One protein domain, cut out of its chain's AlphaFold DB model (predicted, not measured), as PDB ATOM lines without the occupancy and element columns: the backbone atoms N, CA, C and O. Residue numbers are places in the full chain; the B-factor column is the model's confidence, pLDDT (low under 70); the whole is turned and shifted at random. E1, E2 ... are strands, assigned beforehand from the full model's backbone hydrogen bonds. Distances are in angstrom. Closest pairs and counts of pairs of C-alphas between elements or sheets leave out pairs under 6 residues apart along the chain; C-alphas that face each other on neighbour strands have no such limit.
ATOM      1  N   SER A  76       7.417 -37.834 -61.135       90.56
ATOM      2  CA  SER A  76       8.568 -37.676 -60.247       90.56
ATOM      3  C   SER A  76       8.572 -36.287 -59.624       90.56
ATOM      4  O   SER A  76       8.437 -35.318 -60.366       90.56
ATOM      5  N   PHE A  77       8.800 -36.187 -58.316       94.06
ATOM      6  CA  PHE A  77       8.857 -34.896 -57.622       94.06
ATOM      7  C   PHE A  77       9.918 -34.870 -56.517       94.06
ATOM      8  O   PHE A  77      10.368 -35.916 -56.032       94.06
ATOM      9  N   GLU A  78      10.341 -33.677 -56.116       93.69
ATOM     10  CA  GLU A  78      11.261 -33.482 -55.006       93.69
ATOM     11  C   GLU A  78      10.509 -33.489 -53.673       93.69
ATOM     12  O   GLU A  78       9.574 -32.725 -53.421       93.69
ATOM     13  N   ALA A  79      10.933 -34.380 -52.785       94.19
ATOM     14  CA  ALA A  79      10.394 -34.497 -51.446       94.19
ATOM     15  C   ALA A  79      11.439 -35.059 -50.495       94.19
ATOM     16  O   ALA A  79      12.386 -35.742 -50.901       94.19
ATOM     17  N   ASP A  80      11.222 -34.783 -49.218       93.31
ATOM     18  CA  ASP A  80      12.054 -35.256 -48.127       93.31
ATOM     19  C   ASP A  80      11.201 -35.581 -46.893       93.31
ATOM     20  O   ASP A  80       9.970 -35.496 -46.925       93.31
ATOM     21  N   ILE A  81      11.842 -35.970 -45.797       93.88
ATOM     22  CA  ILE A  81      11.205 -36.173 -44.502       93.88
ATOM     23  C   ILE A  81      11.732 -35.162 -43.484       93.88
ATOM     24  O   ILE A  81      12.914 -34.839 -43.435       93.88
ATOM     25  N   LEU A  82      10.840 -34.674 -42.630       91.69
ATOM     26  CA  LEU A  82      11.157 -33.801 -41.508       91.69
ATOM     27  C   LEU A  82      10.950 -34.579 -40.214       91.69
ATOM     28  O   LEU A  82       9.839 -35.024 -39.931       91.69
ATOM     29  N   GLY A  83      11.997 -34.739 -39.413       89.44
ATOM     30  CA  GLY A  83      11.842 -35.311 -38.082       89.44
ATOM     31  C   GLY A  83      11.298 -34.273 -37.104       89.44
ATOM     32  O   GLY A  83      11.834 -33.174 -36.987       89.44
ATOM     33  N   LYS A  84      10.211 -34.607 -36.411       89.50
ATOM     34  CA  LYS A  84       9.620 -33.783 -35.355       89.50
ATOM     35  C   LYS A  84       8.907 -34.672 -34.341       89.50
ATOM     36  O   LYS A  84       8.145 -35.554 -34.725       89.50
ATOM     37  N   ASP A  85       9.146 -34.424 -33.054       90.12
ATOM     38  CA  ASP A  85       8.482 -35.125 -31.944       90.12
ATOM     39  C   ASP A  85       8.606 -36.664 -32.028       90.12
ATOM     40  O   ASP A  85       7.678 -37.401 -31.703       90.12
ATOM     41  N   GLY A  86       9.759 -37.168 -32.494       89.50
ATOM     42  CA  GLY A  86      10.010 -38.608 -32.646       89.50
ATOM     43  C   GLY A  86       9.318 -39.257 -33.851       89.50
ATOM     44  O   GLY A  86       9.242 -40.485 -33.924       89.50
ATOM     45  N   ILE A  87       8.826 -38.458 -34.801       92.81
ATOM     46  CA  ILE A  87       8.166 -38.918 -36.026       92.81
ATOM     47  C   ILE A  87       8.814 -38.242 -37.237       92.81
ATOM     48  O   ILE A  87       9.013 -37.030 -37.252       92.81
ATOM     49  N   TYR A  88       9.113 -39.022 -38.270       93.88
ATOM     50  CA  TYR A  88       9.446 -38.532 -39.600       93.88
ATOM     51  C   TYR A  88       8.172 -38.209 -40.379       93.88
ATOM     52  O   TYR A  88       7.339 -39.086 -40.608       93.88
ATOM     53  N   TRP A  89       8.034 -36.964 -40.817       94.81
ATOM     54  CA  TRP A  89       6.901 -36.467 -41.593       94.81
ATOM     55  C   TRP A  89       7.301 -36.250 -43.050       94.81
ATOM     56  O   TRP A  89       8.273 -35.537 -43.282       94.81
ATOM     57  N   PRO A  90       6.575 -36.802 -44.037       95.25
ATOM     58  CA  PRO A  90       6.861 -36.513 -45.435       95.25
ATOM     59  C   PRO A  90       6.570 -35.042 -45.757       95.25
ATOM     60  O   PRO A  90       5.579 -34.472 -45.293       95.25
ATOM     61  N   PHE A  91       7.432 -34.435 -46.565       93.75
ATOM     62  CA  PHE A  91       7.408 -33.018 -46.899       93.75
ATOM     63  C   PHE A  91       7.831 -32.783 -48.353       93.75
ATOM     64  O   PHE A  91       8.708 -33.464 -48.874       93.75
ATOM     65  N   THR A  92       7.224 -31.791 -49.000       95.12
ATOM     66  CA  THR A  92       7.605 -31.306 -50.331       95.12
ATOM     67  C   THR A  92       7.313 -29.812 -50.430       95.12
ATOM     68  O   THR A  92       6.324 -29.330 -49.869       95.12
ATOM     69  N   ASP A  93       8.160 -29.091 -51.160       94.06
ATOM     70  CA  ASP A  93       7.940 -27.685 -51.503       94.06
ATOM     71  C   ASP A  93       7.085 -27.522 -52.774       94.06
ATOM     72  O   ASP A  93       6.642 -26.414 -53.079       94.06
ATOM     73  N   GLU A  94       6.788 -28.612 -53.489       94.56
ATOM     74  CA  GLU A  94       6.024 -28.584 -54.734       94.56
ATOM     75  C   GLU A  94       4.507 -28.452 -54.481       94.56
ATOM     76  O   GLU A  94       3.881 -29.377 -53.950       94.56
ATOM     77  N   PRO A  95       3.859 -27.335 -54.878       92.88
ATOM     78  CA  PRO A  95       2.453 -27.063 -54.542       92.88
ATOM     79  C   PRO A  95       1.446 -28.091 -55.082       92.88
ATOM     80  O   PRO A  95       0.345 -28.255 -54.541       92.88
ATOM     81  N   GLU A  96       1.804 -28.771 -56.168       92.50
ATOM     82  CA  GLU A  96       0.968 -29.767 -56.840       92.50
ATOM     83  C   GLU A  96       0.790 -31.022 -55.969       92.50
ATOM     84  O   GLU A  96      -0.319 -31.562 -55.879       92.50
ATOM     85  N   PHE A  97       1.831 -31.388 -55.212       93.50
ATOM     86  CA  PHE A  97       1.877 -32.572 -54.349       93.50
ATOM     87  C   PHE A  97       1.641 -32.286 -52.861       93.50
ATOM     88  O   PHE A  97       1.569 -33.221 -52.061       93.50
ATOM     89  N   GLN A  98       1.481 -31.022 -52.462       93.25
ATOM     90  CA  GLN A  98       1.200 -30.682 -51.065       93.25
ATOM     91  C   GLN A  98      -0.119 -31.311 -50.566       93.25
ATOM     92  O   GLN A  98      -1.110 -31.317 -51.301       93.25
ATOM     93  N   PRO A  99      -0.176 -31.795 -49.307       92.38
ATOM     94  CA  PRO A  99      -1.390 -32.367 -48.722       92.38
ATOM     95  C   PRO A  99      -2.625 -31.449 -48.791       92.38
ATOM     96  O   PRO A  99      -2.528 -30.222 -48.784       92.38
ATOM     97  N   GLY A 100      -3.816 -32.047 -48.830       91.44
ATOM     98  CA  GLY A 100      -5.101 -31.354 -48.943       91.44
ATOM     99  C   GLY A 100      -6.280 -32.260 -48.577       91.44
ATOM    100  O   GLY A 100      -6.092 -33.312 -47.976       91.44
ATOM    101  N   MET A 101      -7.511 -31.867 -48.925       90.88
ATOM    102  CA  MET A 101      -8.697 -32.672 -48.581       90.88
ATOM    103  C   MET A 101      -8.741 -34.021 -49.312       90.88
ATOM    104  O   MET A 101      -9.197 -35.008 -48.745       90.88
ATOM    105  N   ASP A 102      -8.292 -34.058 -50.566       92.19
ATOM    106  CA  ASP A 102      -8.313 -35.228 -51.449       92.19
ATOM    107  C   ASP A 102      -6.915 -35.781 -51.736       92.19
ATOM    108  O   ASP A 102      -6.784 -36.679 -52.559       92.19
ATOM    109  N   ARG A 103      -5.868 -35.245 -51.103       93.19
ATOM    110  CA  ARG A 103      -4.474 -35.570 -51.411       93.19
ATOM    111  C   ARG A 103      -3.613 -35.611 -50.162       93.19
ATOM    112  O   ARG A 103      -3.861 -34.877 -49.207       93.19
ATOM    113  N   GLY A 104      -2.582 -36.437 -50.181       94.75
ATOM    114  CA  GLY A 104      -1.648 -36.543 -49.069       94.75
ATOM    115  C   GLY A 104      -0.314 -37.131 -49.489       94.75
ATOM    116  O   GLY A 104      -0.102 -37.471 -50.653       94.75
ATOM    117  N   LEU A 105       0.577 -37.232 -48.509       96.06
ATOM    118  CA  LEU A 105       1.909 -37.792 -48.673       96.06
ATOM    119  C   LEU A 105       2.067 -39.020 -47.777       96.06
ATOM    120  O   LEU A 105       1.497 -39.087 -46.690       96.06
ATOM    121  N   THR A 106       2.864 -39.981 -48.221       96.31
ATOM    122  CA  THR A 106       3.189 -41.192 -47.468       96.31
ATOM    123  C   THR A 106       4.674 -41.497 -47.591       96.31
ATOM    124  O   THR A 106       5.263 -41.275 -48.647       96.31
ATOM    125  N   ILE A 107       5.289 -42.006 -46.526       96.56
ATOM    126  CA  ILE A 107       6.663 -42.518 -46.584       96.56
ATOM    127  C   ILE A 107       6.588 -43.997 -46.957       96.56
ATOM    128  O   ILE A 107       5.927 -44.777 -46.276       96.56
ATOM    129  N   LEU A 108       7.251 -44.384 -48.037       95.62
ATOM    130  CA  LEU A 108       7.342 -45.753 -48.528       95.62
ATOM    131  C   LEU A 108       8.731 -46.288 -48.200       95.62
ATOM    132  O   LEU A 108       9.720 -45.718 -48.652       95.62
ATOM    133  N   CYS A 109       8.799 -47.363 -47.425       95.31
ATOM    134  CA  CYS A 109      10.051 -47.972 -46.991       95.31
ATOM    135  C   CYS A 109      10.443 -49.162 -47.852       95.31
ATOM    136  O   CYS A 109       9.634 -50.062 -48.084       95.31
ATOM    137  N   TYR A 110      11.709 -49.190 -48.240       94.19
ATOM    138  CA  TYR A 110      12.314 -50.201 -49.094       94.19
ATOM    139  C   TYR A 110      13.482 -50.869 -48.376       94.19
ATOM    140  O   TYR A 110      14.104 -50.294 -47.473       94.19
ATOM    141  N   GLU A 111      13.762 -52.106 -48.773       90.69
ATOM    142  CA  GLU A 111      14.905 -52.851 -48.252       90.69
ATOM    143  C   GLU A 111      16.161 -52.519 -49.058       90.69
ATOM    144  O   GLU A 111      17.244 -52.380 -48.484       90.69
ATOM    145  N   LYS A 112      16.006 -52.331 -50.373       90.31
ATOM    146  CA  LYS A 112      17.107 -52.082 -51.302       90.31
ATOM    147  C   LYS A 112      16.877 -50.804 -52.111       90.31
ATOM    148  O   LYS A 112      15.734 -50.422 -52.366       90.31
ATOM    149  N   PRO A 113      17.953 -50.133 -52.557       87.31
ATOM    150  CA  PRO A 113      17.833 -48.881 -53.301       87.31
ATOM    151  C   PRO A 113      17.273 -49.075 -54.721       87.31
ATOM    152  O   PRO A 113      16.812 -48.113 -55.338       87.31
ATOM    153  N   ASP A 114      17.328 -50.299 -55.250       85.50
ATOM    154  CA  ASP A 114      16.858 -50.691 -56.578       85.50
ATOM    155  C   ASP A 114      15.480 -51.367 -56.578       85.50
ATOM    156  O   ASP A 114      14.981 -51.701 -57.655       85.50
ATOM    157  N   ASP A 115      14.839 -51.510 -55.411       87.75
ATOM    158  CA  ASP A 115      13.482 -52.046 -55.320       87.75
ATOM    159  C   ASP A 115      12.511 -51.182 -56.159       87.75
ATOM    160  O   ASP A 115      12.557 -49.939 -56.121       87.75
ATOM    161  N   PRO A 116      11.613 -51.806 -56.944       87.44
ATOM    162  CA  PRO A 116      10.678 -51.074 -57.780       87.44
ATOM    163  C   PRO A 116       9.618 -50.375 -56.927       87.44
ATOM    164  O   PRO A 116       9.270 -50.806 -55.833       87.44
ATOM    165  N   VAL A 117       9.023 -49.313 -57.478       86.31
ATOM    166  CA  VAL A 117       8.090 -48.420 -56.767       86.31
ATOM    167  C   VAL A 117       6.993 -49.162 -55.992       86.31
ATOM    168  O   VAL A 117       6.661 -48.775 -54.874       86.31
ATOM    169  N   ARG A 118       6.435 -50.234 -56.565       85.94
ATOM    170  CA  ARG A 118       5.316 -50.984 -55.976       85.94
ATOM    171  C   ARG A 118       5.733 -52.070 -54.978       85.94
ATOM    172  O   ARG A 118       4.854 -52.624 -54.331       85.94
ATOM    173  N   GLU A 119       7.024 -52.359 -54.838       89.00
ATOM    174  CA  GLU A 119       7.560 -53.394 -53.936       89.00
ATOM    175  C   GLU A 119       8.141 -52.779 -52.655       89.00
ATOM    176  O   GLU A 119       9.181 -53.189 -52.151       89.00
ATOM    177  N   TYR A 120       7.461 -51.773 -52.106       91.88
ATOM    178  CA  TYR A 120       7.813 -51.258 -50.788       91.88
ATOM    179  C   TYR A 120       7.384 -52.254 -49.702       91.88
ATOM    180  O   TYR A 120       6.327 -52.885 -49.778       91.88
ATOM    181  N   ARG A 121       8.183 -52.364 -48.641       93.31
ATOM    182  CA  ARG A 121       7.909 -53.234 -47.490       93.31
ATOM    183  C   ARG A 121       6.771 -52.692 -46.632       93.31
ATOM    184  O   ARG A 121       5.948 -53.451 -46.120       93.31
ATOM    185  N   THR A 122       6.750 -51.382 -46.395       94.19
ATOM    186  CA  THR A 122       5.750 -50.734 -45.531       94.19
ATOM    187  C   THR A 122       5.537 -49.279 -45.932       94.19
ATOM    188  O   THR A 122       6.488 -48.603 -46.316       94.19
ATOM    189  N   GLY A 123       4.290 -48.812 -45.855       94.81
ATOM    190  CA  GLY A 123       3.910 -47.423 -46.100       94.81
ATOM    191  C   GLY A 123       3.428 -46.732 -44.823       94.81
ATOM    192  O   GLY A 123       2.733 -47.344 -44.010       94.81
ATOM    193  N   TYR A 124       3.760 -45.453 -44.675       95.56
ATOM    194  CA  TYR A 124       3.470 -44.631 -43.501       95.56
ATOM    195  C   TYR A 124       2.764 -43.321 -43.909       95.56
ATOM    196  O   TYR A 124       3.414 -42.280 -44.044       95.56
ATOM    197  N   PRO A 125       1.429 -43.342 -44.097       91.44
ATOM    198  CA  PRO A 125       0.655 -42.165 -44.513       91.44
ATOM    199  C   PRO A 125       0.509 -41.086 -43.425       91.44
ATOM    200  O   PRO A 125       0.121 -39.967 -43.726       91.44
ATOM    201  N   ASN A 126       0.835 -41.398 -42.165       83.88
ATOM    202  CA  ASN A 126       0.755 -40.471 -41.024       83.88
ATOM    203  C   ASN A 126       2.121 -40.253 -40.362       83.88
ATOM    204  O   ASN A 126       2.218 -40.103 -39.145       83.88
ATOM    205  N   GLY A 127       3.174 -40.287 -41.173       91.31
ATOM    206  CA  GLY A 127       4.541 -40.239 -40.687       91.31
ATOM    207  C   GLY A 127       5.027 -41.580 -40.144       91.31
ATOM    208  O   GLY A 127       4.256 -42.487 -39.815       91.31
ATOM    209  N   MET A 128       6.345 -41.710 -40.101       94.69
ATOM    210  CA  MET A 128       7.040 -42.917 -39.686       94.69
ATOM    211  C   MET A 128       7.713 -42.676 -38.330       94.69
ATOM    212  O   MET A 128       8.471 -41.715 -38.210       94.69
ATOM    213  N   PRO A 129       7.484 -43.517 -37.309       92.81
ATOM    214  CA  PRO A 129       8.193 -43.389 -36.039       92.81
ATOM    215  C   PRO A 129       9.713 -43.460 -36.224       92.81
ATOM    216  O   PRO A 129      10.222 -44.280 -36.993       92.81
ATOM    217  N   VAL A 130      10.451 -42.624 -35.496       89.56
ATOM    218  CA  VAL A 130      11.918 -42.700 -35.467       89.56
ATOM    219  C   VAL A 130      12.339 -44.027 -34.825       89.56
ATOM    220  O   VAL A 130      11.753 -44.466 -33.837       89.56
ATOM    221  N   GLY A 131      13.362 -44.675 -35.390       85.94
ATOM    222  CA  GLY A 131      13.855 -45.980 -34.932       85.94
ATOM    223  C   GLY A 131      13.222 -47.185 -35.633       85.94
ATOM    224  O   GLY A 131      13.621 -48.315 -35.365       85.94
ATOM    225  N   VAL A 132      12.276 -46.965 -36.550       89.06
ATOM    226  CA  VAL A 132      11.823 -48.005 -37.479       89.06
ATOM    227  C   VAL A 132      12.965 -48.398 -38.417       89.06
ATOM    228  O   VAL A 132      13.640 -47.545 -38.988       89.06
ATOM    229  N   GLU A 133      13.147 -49.703 -38.616       88.31
ATOM    230  CA  GLU A 133      14.093 -50.241 -39.592       88.31
ATOM    231  C   GLU A 133      13.584 -50.014 -41.021       88.31
ATOM    232  O   GLU A 133      12.766 -50.774 -41.548       88.31
ATOM    233  N   CYS A 134      14.079 -48.954 -41.647       90.12
ATOM    234  CA  CYS A 134      13.803 -48.586 -43.027       90.12
ATOM    235  C   CYS A 134      15.133 -48.166 -43.656       90.12
ATOM    236  O   CYS A 134      15.673 -47.122 -43.307       90.12
ATOM    237  N   GLY A 135      15.714 -49.024 -44.501       89.81
ATOM    238  CA  GLY A 135      17.032 -48.764 -45.092       89.81
ATOM    239  C   GLY A 135      16.978 -47.608 -46.086       89.81
ATOM    240  O   GLY A 135      17.784 -46.681 -46.021       89.81
ATOM    241  N   PHE A 136      15.964 -47.634 -46.948       93.62
ATOM    242  CA  PHE A 136      15.711 -46.609 -47.951       93.62
ATOM    243  C   PHE A 136      14.248 -46.190 -47.918       93.62
ATOM    244  O   PHE A 136      13.370 -46.996 -47.596       93.62
ATOM    245  N   TYR A 137      13.973 -44.944 -48.284       95.12
ATOM    246  CA  TYR A 137      12.620 -44.435 -48.411       95.12
ATOM    247  C   TYR A 137      12.395 -43.681 -49.718       95.12
ATOM    248  O   TYR A 137      13.310 -43.130 -50.335       95.12
ATOM    249  N   ARG A 138      11.122 -43.624 -50.101       95.25
ATOM    250  CA  ARG A 138      10.574 -42.632 -51.028       95.25
ATOM    251  C   ARG A 138       9.386 -41.957 -50.372       95.25
ATOM    252  O   ARG A 138       8.703 -42.557 -49.545       95.25
ATOM    253  N   VAL A 139       9.096 -40.734 -50.776       95.62
ATOM    254  CA  VAL A 139       7.829 -40.080 -50.472       95.62
ATOM    255  C   VAL A 139       6.893 -40.302 -51.654       95.62
ATOM    256  O   VAL A 139       7.214 -39.958 -52.789       95.62
ATOM    257  N   GLY A 140       5.745 -40.919 -51.400       95.38
ATOM    258  CA  GLY A 140       4.666 -41.061 -52.370       95.38
ATOM    259  C   GLY A 140       3.620 -39.972 -52.170       95.38
ATOM    260  O   GLY A 140       3.202 -39.729 -51.037       95.38
ATOM    261  N   ALA A 141       3.167 -39.350 -53.252       95.31
ATOM    262  CA  ALA A 141       1.979 -38.504 -53.251       95.31
ATOM    263  C   ALA A 141       0.772 -39.326 -53.703       95.31
ATOM    264  O   ALA A 141       0.863 -40.077 -54.678       95.31
ATOM    265  N   TYR A 142      -0.358 -39.187 -53.016       94.06
ATOM    266  CA  TYR A 142      -1.570 -39.948 -53.309       94.06
ATOM    267  C   TYR A 142      -2.811 -39.064 -53.407       94.06
ATOM    268  O   TYR A 142      -2.843 -37.961 -52.853       94.06
ATOM    269  N   ARG A 143      -3.855 -39.571 -54.074       93.69
ATOM    270  CA  ARG A 143      -5.189 -38.948 -54.111       93.69
ATOM    271  C   ARG A 143      -6.238 -39.903 -53.565       93.69
ATOM    272  O   ARG A 143      -6.203 -41.072 -53.889       93.69
ATOM    273  N   PHE A 144      -7.161 -39.430 -52.738       89.31
ATOM    274  CA  PHE A 144      -8.236 -40.209 -52.097       89.31
ATOM    275  C   PHE A 144      -7.806 -41.360 -51.156       89.31
ATOM    276  O   PHE A 144      -8.603 -41.736 -50.300       89.31
ATOM    277  N   GLY A 145      -6.570 -41.865 -51.239       89.00
ATOM    278  CA  GLY A 145      -6.003 -42.873 -50.335       89.00
ATOM    279  C   GLY A 145      -4.590 -43.314 -50.754       89.00
ATOM    280  O   GLY A 145      -4.233 -43.147 -51.920       89.00
ATOM    281  N   PRO A 146      -3.764 -43.860 -49.837       85.06
ATOM    282  CA  PRO A 146      -2.360 -44.220 -50.090       85.06
ATOM    283  C   PRO A 146      -2.157 -45.292 -51.174       85.06
ATOM    284  O   PRO A 146      -1.060 -45.426 -51.713       85.06
ATOM    285  N   GLU A 147      -3.197 -46.049 -51.515       86.06
ATOM    286  CA  GLU A 147      -3.215 -47.017 -52.612       86.06
ATOM    287  C   GLU A 147      -3.290 -46.371 -54.009       86.06
ATOM    288  O   GLU A 147      -2.945 -47.006 -55.006       86.06
ATOM    289  N   GLN A 148      -3.709 -45.105 -54.091       90.00
ATOM    290  CA  GLN A 148      -3.833 -44.333 -55.330       90.00
ATOM    291  C   GLN A 148      -2.684 -43.326 -55.450       90.00
ATOM    292  O   GLN A 148      -2.873 -42.108 -55.396       90.00
ATOM    293  N   LEU A 149      -1.469 -43.853 -55.596       91.75
ATOM    294  CA  LEU A 149      -0.279 -43.042 -55.839       91.75
ATOM    295  C   LEU A 149      -0.393 -42.305 -57.181       91.75
ATOM    296  O   LEU A 149      -0.802 -42.880 -58.188       91.75
ATOM    297  N   VAL A 150      -0.014 -41.031 -57.183       92.94
ATOM    298  CA  VAL A 150       0.033 -40.169 -58.376       92.94
ATOM    299  C   VAL A 150       1.439 -39.655 -58.659       92.94
ATOM    300  O   VAL A 150       1.776 -39.411 -59.813       92.94
ATOM    301  N   GLY A 151       2.280 -39.572 -57.628       93.00
ATOM    302  CA  GLY A 151       3.672 -39.180 -57.765       93.00
ATOM    303  C   GLY A 151       4.571 -39.905 -56.779       93.00
ATOM    304  O   GLY A 151       4.110 -40.415 -55.751       93.00
ATOM    305  N   ILE A 152       5.863 -39.948 -57.085       94.19
ATOM    306  CA  ILE A 152       6.876 -40.520 -56.208       94.19
ATOM    307  C   ILE A 152       8.189 -39.743 -56.247       94.19
ATOM    308  O   ILE A 152       8.642 -39.298 -57.299       94.19
ATOM    309  N   SER A 153       8.834 -39.632 -55.092       94.75
ATOM    310  CA  SER A 153      10.157 -39.040 -54.993       94.75
ATOM    311  C   SER A 153      11.267 -39.976 -55.467       94.75
ATOM    312  O   SER A 153      11.098 -41.192 -55.650       94.75
ATOM    313  N   ILE A 154      12.456 -39.392 -55.594       92.00
ATOM    314  CA  ILE A 154      13.714 -40.133 -55.692       92.00
ATOM    315  C   ILE A 154      13.928 -41.001 -54.443       92.00
ATOM    316  O   ILE A 154      13.457 -40.662 -53.353       92.00
ATOM    317  N   MET A 155      14.628 -42.125 -54.616       92.62
ATOM    318  CA  MET A 155      15.016 -43.004 -53.509       92.62
ATOM    319  C   MET A 155      16.095 -42.325 -52.666       92.62
ATOM    320  O   MET A 155      17.093 -41.861 -53.222       92.62
ATOM    321  N   ARG A 156      15.917 -42.296 -51.342       92.06
ATOM    322  CA  ARG A 156      16.882 -41.730 -50.389       92.06
ATOM    323  C   ARG A 156      17.171 -42.718 -49.251       92.06
ATOM    324  O   ARG A 156      16.277 -43.473 -48.869       92.06
ATOM    325  N   PRO A 157      18.397 -42.753 -48.711       91.69
ATOM    326  CA  PRO A 157      18.692 -43.500 -47.491       91.69
ATOM    327  C   PRO A 157      18.021 -42.821 -46.296       91.69
ATOM    328  O   PRO A 157      17.954 -41.592 -46.244       91.69
ATOM    329  N   LEU A 158      17.524 -43.591 -45.325       87.06
ATOM    330  CA  LEU A 158      16.931 -42.985 -44.135       87.06
ATOM    331  C   LEU A 158      18.008 -42.254 -43.305       87.06
ATOM    332  O   LEU A 158      19.038 -42.863 -43.001       87.06
TER     333      LEU A 158
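What this domain is: This is residues 76 to 158 of the 165 residues of an uncharacterized protein of candidate division WWE3 bacterium RIFCSPLOWO2_01_FULL_37_15 (UniProt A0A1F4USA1). A hairpin of two strands, E1 and E2, crosses over one face of a strongly twisted sheet of four strands, E4, E3, E5 and E6, making a small, lopsided sandwich that is only partly face to face. The two long strands E3 and E5 run side by side through the middle, and long loops link E2 to E3, E3 to E4 and E4 to E5. The 83 printed residues hold six named strands, E1 to E6 in order along the chain, and no named helix. The larger sheet has the order E4, E3, E5, E6 and is antiparallel throughout, as is the pair E1 and E2. The class is all strand, though only 34 of the 83 residues are in named elements; the whole is compact and rounded, with a radius of gyration of the C-alphas of 11.6 A and spans of 30 by 30 by 20 A.

Where its parts are: The printed part begins at Ser 76, and the first strand, E1, holds residues 80 to 84, from C-alpha 80 at (12.054, -35.256, -48.127), and is 13.1 A long. After a tight link of 2 residues comes E2, residues 87 to 91, 12.4 A long. E3, residues 103 to 110, is 22.4 A long and begins at C-alpha 103, (-4.474, -35.570, -51.411). E4 is short, residues 122 to 124. E5, residues 136 to 143, is 23.1 A long. E6, residues 149 to 153, is 11.2 A long and ends at C-alpha 153, (10.157, -39.040, -54.993).

How they stand to each other: In the sheet of four, E3 and E5 are inner strands and E4 and E6 are edge strands. E3 and E5 are antiparallel at 155 degrees between their directions, with N 106 and O 140 at 2.8 A and N 138 and O 108 at 2.9 A, within hydrogen-bond range. E4 and E3 form a hairpin, antiparallel at 145 degrees, with N 109 and O 122 at 2.8 A. E5 and E6 form another hairpin, antiparallel at 148 degrees, with N 153 and O 139 at 2.8 A. From edge to edge the strands' lines turn by 86 degrees. E1 and E2 are a third hairpin, antiparallel at 144 degrees, with N 82 and O 89 at 2.8 A. The two sheets form a sandwich, two sheets face to face: the parts that face each other are 9.4 A apart centre to centre, their best planes are 30 degrees apart, and the strands of the one stand at 76 degrees to those of the other. The closest C-alphas of E2 and E3 are those of Pro 90 and Leu 105, 6.1 A apart. Those of E1 and E5 are Asp 80 and Val 139, 6.8 A. E1 and E3 are only just apart, at 8.1 A, while E2 and E4 are apart. Short pairings outside the named strands join residues 76 to 77 with residues 152 to 153 of E6, parallel, and residues 128 to 129 with residues 87 to 88 of E2, antiparallel. Residues 156 to 157 pair with residues 136 to 137 of E5, antiparallel.

The domain as a whole: The two C-alphas farthest apart are those of Met 101 and Lys 112, 32.4 A. The first and last printed C-alphas, of Ser 76 and Leu 158, are 18.9 A apart. The printed part has no cut. The links E2 to E3, E3 to E4 and E4 to E5 are long, with 11 residues each, and the chain changes from the one sheet to the other at the link E2 to E3. The link E5 to E6 is tight. The mean pLDDT of the printed part is 91.9, and no printed residue is under 70.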